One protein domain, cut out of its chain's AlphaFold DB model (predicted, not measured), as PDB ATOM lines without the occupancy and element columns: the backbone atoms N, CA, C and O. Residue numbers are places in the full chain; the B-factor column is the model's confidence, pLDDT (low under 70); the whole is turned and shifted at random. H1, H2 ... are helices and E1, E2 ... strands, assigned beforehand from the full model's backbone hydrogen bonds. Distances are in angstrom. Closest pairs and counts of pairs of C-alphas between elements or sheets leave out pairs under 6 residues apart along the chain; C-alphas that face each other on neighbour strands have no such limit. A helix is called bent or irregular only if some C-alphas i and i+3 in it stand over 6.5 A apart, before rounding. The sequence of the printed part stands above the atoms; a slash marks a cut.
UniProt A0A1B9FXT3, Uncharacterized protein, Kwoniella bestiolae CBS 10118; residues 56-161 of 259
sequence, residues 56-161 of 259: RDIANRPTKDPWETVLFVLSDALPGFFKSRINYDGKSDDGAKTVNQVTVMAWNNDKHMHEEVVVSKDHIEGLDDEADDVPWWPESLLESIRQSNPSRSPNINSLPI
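Overview. This is residues 56 to 161 of the 259 residues of an uncharacterized protein of Kwoniella bestiolae CBS 10118 (UniProt A0A1B9FXT3). A long two-stranded hairpin, E1 and E2, has the helix H4 packed on it, and H4, the element nearest to the mean of the C-alphas, makes the core. H1 and H2 touch each other near the first half of H4, apart from the hairpin; H5 follows a tight turn at the other end of H4, and the irregular H3 lies farthest out. The 106 printed residues hold five named helices and two named strands, in the order H1 H2 H3 E1 E2 H4 H5, with E1 and E2 antiparallel; the class is mixed, helices and strands. The whole is compact, with a radius of gyration of the C-alphas of 13.7 A and spans of 39 by 29 by 28 A.

Arrangement. Start at the hairpin of E1, residues 101 to 108, and E2, residues 113 to 120: their directions differ by 152 degrees, and N 104 and O 117 are 2.8 A apart, within hydrogen-bond range, as are N 108 and O 113 at 2.8 A. E1 bends by 54 degrees at residue 105, and residues 86 to 87 form a short antiparallel pairing with residues 103 to 104 of E1. Look next at H4, residues 137 to 148: its closest C-alphas to E1 are those of Ser 148 and Asn 108, 5.2 A, and to E2 those of Ser 144 and Val 117, 5.7 A. H2, residues 66 to 77, only just touches H4, with 3 pairs of C-alphas within 8 A, the closest C-alphas being those of Leu 71 and Pro 138, 7.2 A; the tilt is steep, 61 degrees, opposite ways, and H2 touches H4 with residues 67 to 71 alone, H4 touching H2 with residues 138 to 142 alone. H1, residues 56 to 59, touches residues 68 to 72 of H2 alone, the closest C-alphas being those of Ile 58 and Phe 72, 6.0 A. H5, residues 153 to 158, touches H4 only at the corner and only just, with 3 pairs within 8 A, the closest C-alphas those of Arg 146 and Ser 153, 5.0 A. H3, residues 92 to 97, touches no helix. Every O i to N i+4 pair is within hydrogen-bond range in H2 and H4; H3 has 0 of 2 and 0 of 3 O i to N i+3 pairs, H5 has 0 of 2 and 2 of 3, and H1 is too short for an i+4 pair.

Along the chain. Find C-alpha 101 at (-17.407, 1.359, -44.292); from there E1 runs 19.9 A to C-alpha 108, and E2 returns over 21.8 A. H4 starts at C-alpha 137, (-17.407, -5.018, -36.081), and covers 16.4 A; H2 covers 16.6 A. H3 and H5 are irregular: C-alphas 93 and 96 are 9.1 A apart, and C-alphas 154 and 157 are 8.0 A apart. H5 ends at C-alpha 158, (-3.924, -0.383, -22.514).

Size, cuts and confidence. The two C-alphas farthest apart are those of Asp 93 and Pro 160, 40.2 A. The printed part has no cut, and the links H2 to H3 and E2 to H4 are long. The mean pLDDT of the printed part is 83.6; look for values under 70 at residue 62, residues 90 to 97, residue 126 and residues 128 to 133.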
ATOM      1  N   ARG A  56     -20.301 -14.350 -29.632       87.88
ATOM      2  CA  ARG A  56     -19.638 -15.470 -30.334       87.88
ATOM      3  C   ARG A  56     -18.544 -15.011 -31.295       87.88
ATOM      4  O   ARG A  56     -17.543 -15.710 -31.435       87.88
ATOM      5  N   ASP A  57     -18.688 -13.821 -31.871       87.00
ATOM      6  CA  ASP A  57     -17.712 -13.235 -32.799       87.00
ATOM      7  C   ASP A  57     -16.397 -12.861 -32.096       87.00
ATOM      8  O   ASP A  57     -15.364 -12.654 -32.733       87.00
ATOM      9  N   ILE A  58     -16.436 -12.775 -30.763       88.56
ATOM     10  CA  ILE A  58     -15.314 -12.388 -29.905       88.56
ATOM     11  C   ILE A  58     -14.744 -13.613 -29.181       88.56
ATOM     12  O   ILE A  58     -13.530 -13.745 -29.005       88.56
ATOM     13  N   ALA A  59     -15.606 -14.550 -28.782       85.19
ATOM     14  CA  ALA A  59     -15.219 -15.806 -28.144       85.19
ATOM     15  C   ALA A  59     -14.176 -16.599 -28.944       85.19
ATOM     16  O   ALA A  59     -13.209 -17.090 -28.363       85.19
ATOM     17  N   ASN A  60     -14.298 -16.620 -30.272       74.69
ATOM     18  CA  ASN A  60     -13.413 -17.387 -31.151       74.69
ATOM     19  C   ASN A  60     -12.065 -16.705 -31.451       74.69
ATOM     20  O   ASN A  60     -11.227 -17.282 -32.139       74.69
ATOM     21  N   ARG A  61     -11.828 -15.491 -30.941       78.81
ATOM     22  CA  ARG A  61     -10.592 -14.740 -31.208       78.81
ATOM     23  C   ARG A  61      -9.393 -15.265 -30.406       78.81
ATOM     24  O   ARG A  61      -9.584 -15.680 -29.260       78.81
ATOM     25  N   PRO A  62      -8.170 -15.223 -30.965       68.94
ATOM     26  CA  PRO A  62      -6.977 -15.793 -30.334       68.94
ATOM     27  C   PRO A  62      -6.487 -14.986 -29.126       68.94
ATOM     28  O   PRO A  62      -5.993 -15.560 -28.157       68.94
ATOM     29  N   THR A  63      -6.631 -13.663 -29.171       71.75
ATOM     30  CA  THR A  63      -6.328 -12.756 -28.063       71.75
ATOM     31  C   THR A  63      -7.596 -12.448 -27.277       71.75
ATOM     32  O   THR A  63      -8.707 -12.630 -27.776       71.75
ATOM     33  N   LYS A  64      -7.411 -12.065 -26.010       79.56
ATOM     34  CA  LYS A  64      -8.477 -11.649 -25.091       79.56
ATOM     35  C   LYS A  64      -8.062 -10.345 -24.436       79.56
ATOM     36  O   LYS A  64      -7.745 -10.301 -23.246       79.56
ATOM     37  N   ASP A  65      -7.999  -9.293 -25.241       87.75
ATOM     38  CA  ASP A  65      -7.684  -7.972 -24.716       87.75
ATOM     39  C   ASP A  65      -8.816  -7.474 -23.799       87.75
ATOM     40  O   ASP A  65      -9.978  -7.886 -23.943       87.75
ATOM     41  N   PRO A  66      -8.540  -6.546 -22.865       89.75
ATOM     42  CA  PRO A  66      -9.579  -6.064 -21.961       89.75
ATOM     43  C   PRO A  66     -10.773  -5.427 -22.694       89.75
ATOM     44  O   PRO A  66     -11.911  -5.563 -22.246       89.75
ATOM     45  N   TRP A  67     -10.550  -4.790 -23.853       92.00
ATOM     46  CA  TRP A  67     -11.628  -4.231 -24.677       92.00
ATOM     47  C   TRP A  67     -12.510  -5.314 -25.305       92.00
ATOM     48  O   TRP A  67     -13.733  -5.177 -25.311       92.00
ATOM     49  N   GLU A  68     -11.916  -6.419 -25.763       91.50
ATOM     50  CA  GLU A  68     -12.651  -7.580 -26.271       91.50
ATOM     51  C   GLU A  68     -13.490  -8.201 -25.157       91.50
ATOM     52  O   GLU A  68     -14.597  -8.671 -25.399       91.50
ATOM     53  N   THR A  69     -12.996  -8.166 -23.917       90.44
ATOM     54  CA  THR A  69     -13.726  -8.694 -22.752       90.44
ATOM     55  C   THR A  69     -14.983  -7.898 -22.488       90.44
ATOM     56  O   THR A  69     -16.062  -8.465 -22.304       90.44
ATOM     57  N   VAL A  70     -14.870  -6.577 -22.555       94.25
ATOM     58  CA  VAL A  70     -16.023  -5.697 -22.423       94.25
ATOM     59  C   VAL A  70     -17.021  -5.920 -23.555       94.25
ATOM     60  O   VAL A  70     -18.211  -6.064 -23.285       94.25
ATOM     61  N   LEU A  71     -16.568  -6.003 -24.808       93.81
ATOM     62  CA  LEU A  71     -17.473  -6.251 -25.929       93.81
ATOM     63  C   LEU A  71     -18.145  -7.624 -25.841       93.81
ATOM     64  O   LEU A  71     -19.333  -7.717 -26.140       93.81
ATOM     65  N   PHE A  72     -17.439  -8.666 -25.392       92.31
ATOM     66  CA  PHE A  72     -18.014  -9.993 -25.159       92.31
ATOM     67  C   PHE A  72     -19.156  -9.915 -24.145       92.31
ATOM     68  O   PHE A  72     -20.275 -10.309 -24.452       92.31
ATOM     69  N   VAL A  73     -18.902  -9.327 -22.974       91.50
ATOM     70  CA  VAL A  73     -19.908  -9.188 -21.912       91.50
ATOM     71  C   VAL A  73     -21.105  -8.364 -22.376       91.50
ATOM     72  O   VAL A  73     -22.247  -8.764 -22.159       91.50
ATOM     73  N   LEU A  74     -20.859  -7.217 -23.011       92.19
ATOM     74  CA  LEU A  74     -21.922  -6.299 -23.406       92.19
ATOM     75  C   LEU A  74     -22.751  -6.832 -24.574       92.19
ATOM     76  O   LEU A  74     -23.961  -6.668 -24.553       92.19
ATOM     77  N   SER A  75     -22.145  -7.490 -25.564       90.75
ATOM     78  CA  SER A  75     -22.903  -8.080 -26.681       90.75
ATOM     79  C   SER A  75     -23.705  -9.311 -26.257       90.75
ATOM     80  O   SER A  75     -24.761  -9.570 -26.825       90.75
ATOM     81  N   ASP A  76     -23.250 -10.034 -25.232       89.31
ATOM     82  CA  ASP A  76     -23.983 -11.166 -24.663       89.31
ATOM     83  C   ASP A  76     -25.147 -10.718 -23.763       89.31
ATOM     84  O   ASP A  76     -26.224 -11.315 -23.773       89.31
ATOM     85  N   ALA A  77     -24.933  -9.673 -22.958       87.38
ATOM     86  CA  ALA A  77     -25.933  -9.159 -22.023       87.38
ATOM     87  C   ALA A  77     -26.927  -8.183 -22.676       87.38
ATOM     88  O   ALA A  77     -28.064  -8.087 -22.228       87.38
ATOM     89  N   LEU A  78     -26.506  -7.467 -23.724       87.50
ATOM     90  CA  LEU A  78     -27.275  -6.433 -24.420       87.50
ATOM     91  C   LEU A  78     -27.228  -6.653 -25.949       87.50
ATOM     92  O   LEU A  78     -26.652  -5.838 -26.675       87.50
ATOM     93  N   PRO A  79     -27.835  -7.731 -26.480       81.00
ATOM     94  CA  PRO A  79     -27.683  -8.127 -27.885       81.00
ATOM     95  C   PRO A  79     -28.159  -7.079 -28.914       81.00
ATOM     96  O   PRO A  79     -27.680  -7.074 -30.046       81.00
ATOM     97  N   GLY A  80     -29.066  -6.167 -28.546       84.38
ATOM     98  CA  GLY A  80     -29.484  -5.051 -29.413       84.38
ATOM     99  C   GLY A  80     -28.531  -3.851 -29.393       84.38
ATOM    100  O   GLY A  80     -28.316  -3.198 -30.408       84.38
ATOM    101  N   PHE A  81     -27.855  -3.608 -28.270       88.56
ATOM    102  CA  PHE A  81     -27.200  -2.329 -27.985       88.56
ATOM    103  C   PHE A  81     -26.154  -1.888 -29.019       88.56
ATOM    104  O   PHE A  81     -26.038  -0.703 -29.326       88.56
ATOM    105  N   PHE A  82     -25.360  -2.822 -29.547       90.00
ATOM    106  CA  PHE A  82     -24.362  -2.491 -30.567       90.00
ATOM    107  C   PHE A  82     -24.941  -2.455 -31.977       90.00
ATOM    108  O   PHE A  82     -24.369  -1.801 -32.847       90.00
ATOM    109  N   LYS A  83     -26.075  -3.121 -32.212       87.44
ATOM    110  CA  LYS A  83     -26.725  -3.135 -33.520       87.44
ATOM    111  C   LYS A  83     -27.237  -1.743 -33.885       87.44
ATOM    112  O   LYS A  83     -26.987  -1.297 -34.996       87.44
ATOM    113  N   SER A  84     -27.865  -1.025 -32.953       86.38
ATOM    114  CA  SER A  84     -28.315   0.358 -33.186       86.38
ATOM    115  C   SER A  84     -27.183   1.379 -33.328       86.38
ATOM    116  O   SER A  84     -27.411   2.504 -33.774       86.38
ATOM    117  N   ARG A  85     -25.955   1.008 -32.947       90.62
ATOM    118  CA  ARG A  85     -24.787   1.892 -32.986       90.62
ATOM    119  C   ARG A  85     -23.949   1.761 -34.240       90.62
ATOM    120  O   ARG A  85     -23.100   2.621 -34.437       90.62
ATOM    121  N   ILE A  86     -24.140   0.718 -35.041       92.00
ATOM    122  CA  ILE A  86     -23.360   0.471 -36.253       92.00
ATOM    123  C   ILE A  86     -24.314   0.524 -37.442       92.00
ATOM    124  O   ILE A  86     -25.092  -0.397 -37.671       92.00
ATOM    125  N   ASN A  87     -24.224   1.602 -38.213       90.81
ATOM    126  CA  ASN A  87     -24.994   1.814 -39.432       90.81
ATOM    127  C   ASN A  87     -24.100   1.623 -40.658       90.81
ATOM    128  O   ASN A  87     -22.919   1.960 -40.627       90.81
ATOM    129  N   TYR A  88     -24.650   1.114 -41.756       87.62
ATOM    130  CA  TYR A  88     -23.931   0.997 -43.025       87.62
ATOM    131  C   TYR A  88     -24.890   0.998 -44.209       87.62
ATOM    132  O   TYR A  88     -26.008   0.487 -44.128       87.62
ATOM    133  N   ASP A  89     -24.418   1.530 -45.332       73.50
ATOM    134  CA  ASP A  89     -25.166   1.553 -46.582       73.50
ATOM    135  C   ASP A  89     -24.979   0.217 -47.317       73.50
ATOM    136  O   ASP A  89     -24.097   0.057 -48.158       73.50
ATOM    137  N   GLY A  90     -25.800  -0.779 -46.972       62.28
ATOM    138  CA  GLY A  90     -25.830  -2.085 -47.634       62.28
ATOM    139  C   GLY A  90     -27.235  -2.449 -48.109       62.28
ATOM    140  O   GLY A  90     -28.193  -2.380 -47.342       62.28
ATOM    141  N   LYS A  91     -27.381  -2.870 -49.373       51.44
ATOM    142  CA  LYS A  91     -28.601  -3.563 -49.818       51.44
ATOM    143  C   LYS A  91     -28.577  -4.979 -49.241       51.44
ATOM    144  O   LYS A  91     -27.550  -5.647 -49.307       51.44
ATOM    145  N   SER A  92     -29.709  -5.434 -48.706       50.16
ATOM    146  CA  SER A  92     -29.899  -6.755 -48.082       50.16
ATOM    147  C   SER A  92     -29.451  -7.947 -48.934       50.16
ATOM    148  O   SER A  92     -29.248  -9.033 -48.397       50.16
ATOM    149  N   ASP A  93     -29.301  -7.750 -50.242       43.72
ATOM    150  CA  ASP A  93     -29.206  -8.828 -51.222       43.72
ATOM    151  C   ASP A  93     -27.772  -9.359 -51.427       43.72
ATOM    152  O   ASP A  93     -27.620 -10.475 -51.916       43.72
ATOM    153  N   ASP A  94     -26.733  -8.635 -50.978       46.72
ATOM    154  CA  ASP A  94     -25.322  -9.083 -51.043       46.72
ATOM    155  C   ASP A  94     -24.793  -9.672 -49.714       46.72
ATOM    156  O   ASP A  94     -23.671 -10.184 -49.645       46.72
ATOM    157  N   GLY A  95     -25.611  -9.659 -48.653       51.09
ATOM    158  CA  GLY A  95     -25.211 -10.076 -47.306       51.09
ATOM    159  C   GLY A  95     -24.112  -9.182 -46.712       51.09
ATOM    160  O   GLY A  95     -23.416  -8.454 -47.409       51.09
ATOM    161  N   ALA A  96     -23.903  -9.224 -45.398       58.00
ATOM    162  CA  ALA A  96     -22.899  -8.421 -44.677       58.00
ATOM    163  C   ALA A  96     -21.415  -8.723 -45.041       58.00
ATOM    164  O   ALA A  96     -20.506  -8.437 -44.259       58.00
ATOM    165  N   LYS A  97     -21.158  -9.331 -46.206       60.66
ATOM    166  CA  LYS A  97     -19.867  -9.868 -46.652       60.66
ATOM    167  C   LYS A  97     -18.949  -8.823 -47.294       60.66
ATOM    168  O   LYS A  97     -17.753  -9.060 -47.374       60.66
ATOM    169  N   THR A  98     -19.474  -7.679 -47.742       70.19
ATOM    170  CA  THR A  98     -18.701  -6.658 -48.486       70.19
ATOM    171  C   THR A  98     -18.866  -5.241 -47.932       70.19
ATOM    172  O   THR A  98     -18.731  -4.255 -48.656       70.19
ATOM    173  N   VAL A  99     -19.152  -5.111 -46.636       81.62
ATOM    174  CA  VAL A  99     -19.179  -3.797 -45.985       81.62
ATOM    175  C   VAL A  99     -17.743  -3.371 -45.694       81.62
ATOM    176  O   VAL A  99     -17.059  -4.011 -44.898       81.62
ATOM    177  N   ASN A 100     -17.303  -2.285 -46.332       84.12
ATOM    178  CA  ASN A 100     -15.976  -1.692 -46.121       84.12
ATOM    179  C   ASN A 100     -16.029  -0.412 -45.284       84.12
ATOM    180  O   ASN A 100     -14.993   0.101 -44.878       84.12
ATOM    181  N   GLN A 101     -17.224   0.126 -45.039       89.06
ATOM    182  CA  GLN A 101     -17.407   1.359 -44.292       89.06
ATOM    183  C   GLN A 101     -18.669   1.271 -43.443       89.06
ATOM    184  O   GLN A 101     -19.708   0.804 -43.908       89.06
ATOM    185  N   VAL A 102     -18.558   1.730 -42.202       92.31
ATOM    186  CA  VAL A 102     -19.664   1.828 -41.249       92.31
ATOM    187  C   VAL A 102     -19.654   3.214 -40.610       92.31
ATOM    188  O   VAL A 102     -18.597   3.817 -40.430       92.31
ATOM    189  N   THR A 103     -20.822   3.713 -40.231       94.94
ATOM    190  CA  THR A 103     -20.966   4.855 -39.329       94.94
ATOM    191  C   THR A 103     -21.284   4.323 -37.941       94.94
ATOM    192  O   THR A 103     -22.283   3.631 -37.745       94.94
ATOM    193  N   VAL A 104     -20.429   4.647 -36.977       95.56
ATOM    194  CA  VAL A 104     -20.532   4.197 -35.592       95.56
ATOM    195  C   VAL A 104     -20.918   5.355 -34.684       95.56
ATOM    196  O   VAL A 104     -20.305   6.419 -34.737       95.56
ATOM    197  N   MET A 105     -21.894   5.141 -33.803       95.62
ATOM    198  CA  MET A 105     -22.228   6.075 -32.727       95.62
ATOM    199  C   MET A 105     -21.276   5.870 -31.535       95.62
ATOM    200  O   MET A 105     -21.521   5.048 -30.642       95.62
ATOM    201  N   ALA A 106     -20.167   6.612 -31.531       94.81
ATOM    202  CA  ALA A 106     -19.104   6.522 -30.532       94.81
ATOM    203  C   ALA A 106     -19.327   7.508 -29.380       94.81
ATOM    204  O   ALA A 106     -19.925   8.566 -29.561       94.81
ATOM    205  N   TRP A 107     -18.872   7.180 -28.170       94.44
ATOM    206  CA  TRP A 107     -18.853   8.140 -27.063       94.44
ATOM    207  C   TRP A 107     -17.581   8.990 -27.111       94.44
ATOM    208  O   TRP A 107     -16.468   8.463 -27.033       94.44
ATOM    209  N   ASN A 108     -17.756  10.308 -27.161       93.69
ATOM    210  CA  ASN A 108     -16.682  11.279 -27.041       93.69
ATOM    211  C   ASN A 108     -16.543  11.699 -25.573       93.69
ATOM    212  O   ASN A 108     -17.376  12.440 -25.045       93.69
ATOM    213  N   ASN A 109     -15.485  11.245 -24.904       89.75
ATOM    214  CA  ASN A 109     -15.205  11.590 -23.514       89.75
ATOM    215  C   ASN A 109     -14.860  13.071 -23.332       89.75
ATOM    216  O   ASN A 109     -15.163  13.627 -22.284       89.75
ATOM    217  N   ASP A 110     -14.228  13.702 -24.320       87.31
ATOM    218  CA  ASP A 110     -13.797  15.098 -24.214       87.31
ATOM    219  C   ASP A 110     -14.994  16.060 -24.322       87.31
ATOM    220  O   ASP A 110     -14.990  17.139 -23.732       87.31
ATOM    221  N   LYS A 111     -16.048  15.648 -25.038       90.31
ATOM    222  CA  LYS A 111     -17.303  16.402 -25.208       90.31
ATOM    223  C   LYS A 111     -18.453  15.903 -24.328       90.31
ATOM    224  O   LYS A 111     -19.488  16.561 -24.271       90.31
ATOM    225  N   HIS A 112     -18.295  14.751 -23.678       90.12
ATOM    226  CA  HIS A 112     -19.346  14.050 -22.933       90.12
ATOM    227  C   HIS A 112     -20.640  13.843 -23.739       90.12
ATOM    228  O   HIS A 112     -21.745  14.073 -23.244       90.12
ATOM    229  N   MET A 113     -20.511  13.420 -24.997       93.06
ATOM    230  CA  MET A 113     -21.659  13.139 -25.860       93.06
ATOM    231  C   MET A 113     -21.346  12.058 -26.890       93.06
ATOM    232  O   MET A 113     -20.184  11.776 -27.174       93.06
ATOM    233  N   HIS A 114     -22.392  11.473 -27.468       91.94
ATOM    234  CA  HIS A 114     -22.235  10.586 -28.611       91.94
ATOM    235  C   HIS A 114     -22.017  11.374 -29.907       91.94
ATOM    236  O   HIS A 114     -22.626  12.428 -30.101       91.94
ATOM    237  N   GLU A 115     -21.166  10.853 -30.784       94.00
ATOM    238  CA  GLU A 115     -20.930  11.395 -32.118       94.00
ATOM    239  C   GLU A 115     -20.866  10.289 -33.170       94.00
ATOM    240  O   GLU A 115     -20.488   9.150 -32.886       94.00
ATOM    241  N   GLU A 116     -21.253  10.639 -34.393       95.69
ATOM    242  CA  GLU A 116     -21.154   9.750 -35.543       95.69
ATOM    243  C   GLU A 116     -19.725   9.759 -36.082       95.69
ATOM    244  O   GLU A 116     -19.184  10.805 -36.448       95.69
ATOM    245  N   VAL A 117     -19.122   8.577 -36.143       95.56
ATOM    246  CA  VAL A 117     -17.766   8.367 -36.639       95.56
ATOM    247  C   VAL A 117     -17.819   7.414 -37.815       95.56
ATOM    248  O   VAL A 117     -18.303   6.291 -37.699       95.56
ATOM    249  N   VAL A 118     -17.300   7.853 -38.955       94.12
ATOM    250  CA  VAL A 118     -17.213   7.018 -40.151       94.12
ATOM    251  C   VAL A 118     -15.922   6.210 -40.093       94.12
ATOM    252  O   VAL A 118     -14.828   6.761 -40.200       94.12
ATOM    253  N   VAL A 119     -16.049   4.894 -39.957       92.62
ATOM    254  CA  VAL A 119     -14.925   3.962 -39.890       92.62
ATOM    255  C   VAL A 119     -14.824   3.204 -41.207       92.62
ATOM    256  O   VAL A 119     -15.771   2.545 -41.634       92.62
ATOM    257  N   SER A 120     -13.660   3.304 -41.847       88.44
ATOM    258  CA  SER A 120     -13.305   2.494 -43.012       88.44
ATOM    259  C   SER A 120     -12.501   1.284 -42.559       88.44
ATOM    260  O   SER A 120     -11.553   1.441 -41.789       88.44
ATOM    261  N   LYS A 121     -12.845   0.103 -43.070       85.31
ATOM    262  CA  LYS A 121     -12.137  -1.152 -42.811       85.31
ATOM    263  C   LYS A 121     -10.641  -1.021 -43.119       85.31
ATOM    264  O   LYS A 121      -9.819  -1.378 -42.287       85.31
ATOM    265  N   ASP A 122     -10.301  -0.393 -44.245       82.56
ATOM    266  CA  ASP A 122      -8.916  -0.206 -44.710       82.56
ATOM    267  C   ASP A 122      -8.061   0.691 -43.790       82.56
ATOM    268  O   ASP A 122      -6.847   0.783 -43.959       82.56
ATOM    269  N   HIS A 123      -8.681   1.400 -42.839       83.81
ATOM    270  CA  HIS A 123      -7.989   2.278 -41.890       83.81
ATOM    271  C   HIS A 123      -7.800   1.650 -40.506       83.81
ATOM    272  O   HIS A 123      -7.189   2.272 -39.640       83.81
ATOM    273  N   ILE A 124      -8.318   0.443 -40.278       84.44
ATOM    274  CA  ILE A 124      -8.146  -0.250 -39.006       84.44
ATOM    275  C   ILE A 124      -6.818  -1.007 -39.044       84.44
ATOM    276  O   ILE A 124      -6.641  -1.972 -39.787       84.44
ATOM    277  N   GLU A 125      -5.880  -0.570 -38.212       77.12
ATOM    278  CA  GLU A 125      -4.585  -1.226 -38.056       77.12
ATOM    279  C   GLU A 125      -4.752  -2.671 -37.555       77.12
ATOM    280  O   GLU A 125      -5.493  -2.932 -36.607       77.12
ATOM    281  N   GLY A 126      -4.041  -3.615 -38.177       69.75
ATOM    282  CA  GLY A 126      -4.014  -5.014 -37.739       69.75
ATOM    283  C   GLY A 126      -5.219  -5.860 -38.163       69.75
ATOM    284  O   GLY A 126      -5.307  -7.016 -37.751       69.75
ATOM    285  N   LEU A 127      -6.129  -5.341 -39.000       73.44
ATOM    286  CA  LEU A 127      -7.056  -6.203 -39.735       73.44
ATOM    287  C   LEU A 127      -6.274  -6.979 -40.795       73.44
ATOM    288  O   LEU A 127      -5.986  -6.462 -41.868       73.44
ATOM    289  N   ASP A 128      -5.915  -8.214 -40.466       63.47
ATOM    290  CA  ASP A 128      -5.348  -9.145 -41.433       63.47
ATOM    291  C   ASP A 128      -6.437  -9.613 -42.415       63.47
ATOM    292  O   ASP A 128      -7.519 -10.054 -42.007       63.47
ATOM    293  N   ASP A 129      -6.142  -9.507 -43.707       60.38
ATOM    294  CA  ASP A 129      -7.007  -9.944 -44.802       60.38
ATOM    295  C   ASP A 129      -7.040 -11.476 -44.947       60.38
ATOM    296  O   ASP A 129      -7.794 -11.989 -45.772       60.38
ATOM    297  N   GLU A 130      -6.232 -12.213 -44.174       55.84
ATOM    298  CA  GLU A 130      -6.147 -13.680 -44.219       55.84
ATOM    299  C   GLU A 130      -7.161 -14.401 -43.300       55.84
ATOM    300  O   GLU A 130      -7.314 -15.620 -43.383       55.84
ATOM    301  N   ALA A 131      -7.893 -13.676 -42.444       61.34
ATOM    302  CA  ALA A 131      -8.833 -14.246 -41.469       61.34
ATOM    303  C   ALA A 131     -10.306 -14.139 -41.917       61.34
ATOM    304  O   ALA A 131     -11.116 -13.498 -41.249       61.34
ATOM    305  N   ASP A 132     -10.651 -14.743 -43.060       62.12
ATOM    306  CA  ASP A 132     -11.942 -14.590 -43.764       62.12
ATOM    307  C   ASP A 132     -13.216 -14.844 -42.929       62.12
ATOM    308  O   ASP A 132     -14.298 -14.384 -43.303       62.12
ATOM    309  N   ASP A 133     -13.128 -15.556 -41.807       69.56
ATOM    310  CA  ASP A 133     -14.258 -15.907 -40.944       69.56
ATOM    311  C   ASP A 133     -14.403 -15.019 -39.697       69.56
ATOM    312  O   ASP A 133     -15.409 -15.124 -38.993       69.56
ATOM    313  N   VAL A 134     -13.454 -14.114 -39.427       79.88
ATOM    314  CA  VAL A 134     -13.479 -13.271 -38.224       79.88
ATOM    315  C   VAL A 134     -14.208 -11.951 -38.512       79.88
ATOM    316  O   VAL A 134     -13.721 -11.138 -39.303       79.88
ATOM    317  N   PRO A 135     -15.337 -11.653 -37.843       87.44
ATOM    318  CA  PRO A 135     -16.054 -10.397 -38.053       87.44
ATOM    319  C   PRO A 135     -15.229  -9.183 -37.621       87.44
ATOM    320  O   PRO A 135     -14.473  -9.291 -36.655       87.44
ATOM    321  N   TRP A 136     -15.356  -8.043 -38.306       89.50
ATOM    322  CA  TRP A 136     -14.579  -6.825 -37.996       89.50
ATOM    323  C   TRP A 136     -15.363  -5.733 -37.244       89.50
ATOM    324  O   TRP A 136     -14.819  -4.668 -36.941       89.50
ATOM    325  N   TRP A 137     -16.636  -5.972 -36.891       91.75
ATOM    326  CA  TRP A 137     -17.407  -5.018 -36.081       91.75
ATOM    327  C   TRP A 137     -16.759  -4.661 -34.727       91.75
ATOM    328  O   TRP A 137     -16.867  -3.488 -34.350       91.75
ATOM    329  N   PRO A 138     -16.069  -5.565 -33.991       93.06
ATOM    330  CA  PRO A 138     -15.444  -5.199 -32.719       93.06
ATOM    331  C   PRO A 138     -14.358  -4.135 -32.900       93.06
ATOM    332  O   PRO A 138     -14.318  -3.147 -32.166       93.06
ATOM    333  N   GLU A 139     -13.519  -4.287 -33.926       92.69
ATOM    334  CA  GLU A 139     -12.480  -3.323 -34.267       92.69
ATOM    335  C   GLU A 139     -13.079  -2.007 -34.762       92.69
ATOM    336  O   GLU A 139     -12.539  -0.948 -34.450       92.69
ATOM    337  N   SER A 140     -14.224  -2.042 -35.458       93.88
ATOM    338  CA  SER A 140     -14.924  -0.816 -35.862       93.88
ATOM    339  C   SER A 140     -15.350   0.033 -34.658       93.88
ATOM    340  O   SER A 140     -15.201   1.255 -34.676       93.88
ATOM    341  N   LEU A 141     -15.803  -0.604 -33.569       95.19
ATOM    342  CA  LEU A 141     -16.149   0.095 -32.332       95.19
ATOM    343  C   LEU A 141     -14.900   0.666 -31.656       95.19
ATOM    344  O   LEU A 141     -14.911   1.831 -31.253       95.19
ATOM    345  N   LEU A 142     -13.821  -0.114 -31.550       94.12
ATOM    346  CA  LEU A 142     -12.569   0.354 -30.948       94.12
ATOM    347  C   LEU A 142     -11.971   1.534 -31.730       94.12
ATOM    348  O   LEU A 142     -11.584   2.540 -31.135       94.12
ATOM    349  N   GLU A 143     -11.940   1.436 -33.059       94.12
ATOM    350  CA  GLU A 143     -11.447   2.495 -33.938       94.12
ATOM    351  C   GLU A 143     -12.323   3.748 -33.856       94.12
ATOM    352  O   GLU A 143     -11.803   4.860 -33.762       94.12
ATOM    353  N   SER A 144     -13.649   3.593 -33.775       95.00
ATOM    354  CA  SER A 144     -14.543   4.739 -33.586       95.00
ATOM    355  C   SER A 144     -14.249   5.501 -32.287       95.00
ATOM    356  O   SER A 144     -14.223   6.731 -32.279       95.00
ATOM    357  N   ILE A 145     -13.935   4.788 -31.197       94.00
ATOM    358  CA  ILE A 145     -13.529   5.401 -29.928       94.00
ATOM    359  C   ILE A 145     -12.175   6.086 -30.087       94.00
ATOM    360  O   ILE A 145     -12.010   7.192 -29.573       94.00
ATOM    361  N   ARG A 146     -11.222   5.473 -30.800       92.69
ATOM    362  CA  ARG A 146      -9.895   6.051 -31.062       92.69
ATOM    363  C   ARG A 146     -10.004   7.398 -31.777       92.69
ATOM    364  O   ARG A 146      -9.383   8.365 -31.341       92.69
ATOM    365  N   GLN A 147     -10.825   7.468 -32.823       92.88
ATOM    366  CA  GLN A 147     -11.070   8.697 -33.585       92.88
ATOM    367  C   GLN A 147     -11.858   9.734 -32.778       92.88
ATOM    368  O   GLN A 147     -11.559  10.925 -32.842       92.88
ATOM    369  N   SER A 148     -12.829   9.280 -31.981       93.44
ATOM    370  CA  SER A 148     -13.654  10.142 -31.134       93.44
ATOM    371  C   SER A 148     -12.893  10.727 -29.935       93.44
ATOM    372  O   SER A 148     -13.197  11.818 -29.453       93.44
ATOM    373  N   ASN A 149     -11.857  10.028 -29.465       91.00
ATOM    374  CA  ASN A 149     -11.089  10.370 -28.268       91.00
ATOM    375  C   ASN A 149      -9.591  10.509 -28.595       91.00
ATOM    376  O   ASN A 149      -8.772   9.729 -28.089       91.00
ATOM    377  N   PRO A 150      -9.185  11.504 -29.406       86.19
ATOM    378  CA  PRO A 150      -7.791  11.659 -29.829       86.19
ATOM    379  C   PRO A 150      -6.834  11.866 -28.644       86.19
ATOM    380  O   PRO A 150      -5.681  11.445 -28.704       86.19
ATOM    381  N   SER A 151      -7.322  12.435 -27.536       84.75
ATOM    382  CA  SER A 151      -6.588  12.592 -26.272       84.75
ATOM    383  C   SER A 151      -6.181  11.259 -25.622       84.75
ATOM    384  O   SER A 151      -5.213  11.207 -24.864       84.75
ATOM    385  N   ARG A 152      -6.900  10.170 -25.928       77.19
ATOM    386  CA  ARG A 152      -6.698   8.822 -25.371       77.19
ATOM    387  C   ARG A 152      -6.112   7.832 -26.374       77.19
ATOM    388  O   ARG A 152      -5.627   6.785 -25.954       77.19
ATOM    389  N   SER A 153      -6.117   8.175 -27.663       72.94
ATOM    390  CA  SER A 153      -5.655   7.332 -28.774       72.94
ATOM    391  C   SER A 153      -4.306   6.621 -28.530       72.94
ATOM    392  O   SER A 153      -4.258   5.406 -28.730       72.94
ATOM    393  N   PRO A 154      -3.249   7.271 -27.987       70.81
ATOM    394  CA  PRO A 154      -1.957   6.607 -27.761       70.81
ATOM    395  C   PRO A 154      -1.998   5.434 -26.774       70.81
ATOM    396  O   PRO A 154      -1.135   4.564 -26.817       70.81
ATOM    397  N   ASN A 155      -2.987   5.414 -25.878       80.94
ATOM    398  CA  ASN A 155      -3.105   4.426 -24.807       80.94
ATOM    399  C   ASN A 155      -4.388   3.602 -24.923       80.94
ATOM    400  O   ASN A 155      -4.747   2.909 -23.974       80.94
ATOM    401  N   ILE A 156      -5.107   3.687 -26.049       83.25
ATOM    402  CA  ILE A 156      -6.443   3.100 -26.117       83.25
ATOM    403  C   ILE A 156      -6.415   1.589 -25.922       83.25
ATOM    404  O   ILE A 156      -7.352   1.103 -25.324       83.25
ATOM    405  N   ASN A 157      -5.341   0.893 -26.320       82.94
ATOM    406  CA  ASN A 157      -5.194  -0.563 -26.178       82.94
ATOM    407  C   ASN A 157      -4.798  -1.011 -24.755       82.94
ATOM    408  O   ASN A 157      -4.861  -2.198 -24.445       82.94
ATOM    409  N   SER A 158      -4.394  -0.088 -23.878       86.88
ATOM    410  CA  SER A 158      -3.924  -0.383 -22.514       86.88
ATOM    411  C   SER A 158      -4.838   0.176 -21.422       86.88
ATOM    412  O   SER A 158      -4.457   0.222 -20.250       86.88
ATOM    413  N   LEU A 159      -6.051   0.602 -21.787       90.81
ATOM    414  CA  LEU A 159      -7.029   1.083 -20.819       90.81
ATOM    415  C   LEU A 159      -7.508  -0.055 -19.903       90.81
ATOM    416  O   LEU A 159      -7.572  -1.214 -20.318       90.81
ATOM    417  N   PRO A 160      -7.866   0.252 -18.647       91.25
ATOM    418  CA  PRO A 160      -8.503  -0.726 -17.784       91.25
ATOM    419  C   PRO A 160      -9.949  -0.980 -18.232       91.25
ATOM    420  O   PRO A 160     -10.564  -0.181 -18.945       91.25
ATOM    421  N   ILE A 161     -10.502  -2.104 -17.786       92.88
ATOM    422  CA  ILE A 161     -11.834  -2.594 -18.159       92.88
ATOM    423  C   ILE A 161     -12.925  -1.537 -17.971       92.88
ATOM    424  O   ILE A 161     -13.728  -1.318 -18.878       92.88
TER     425      ILE A 161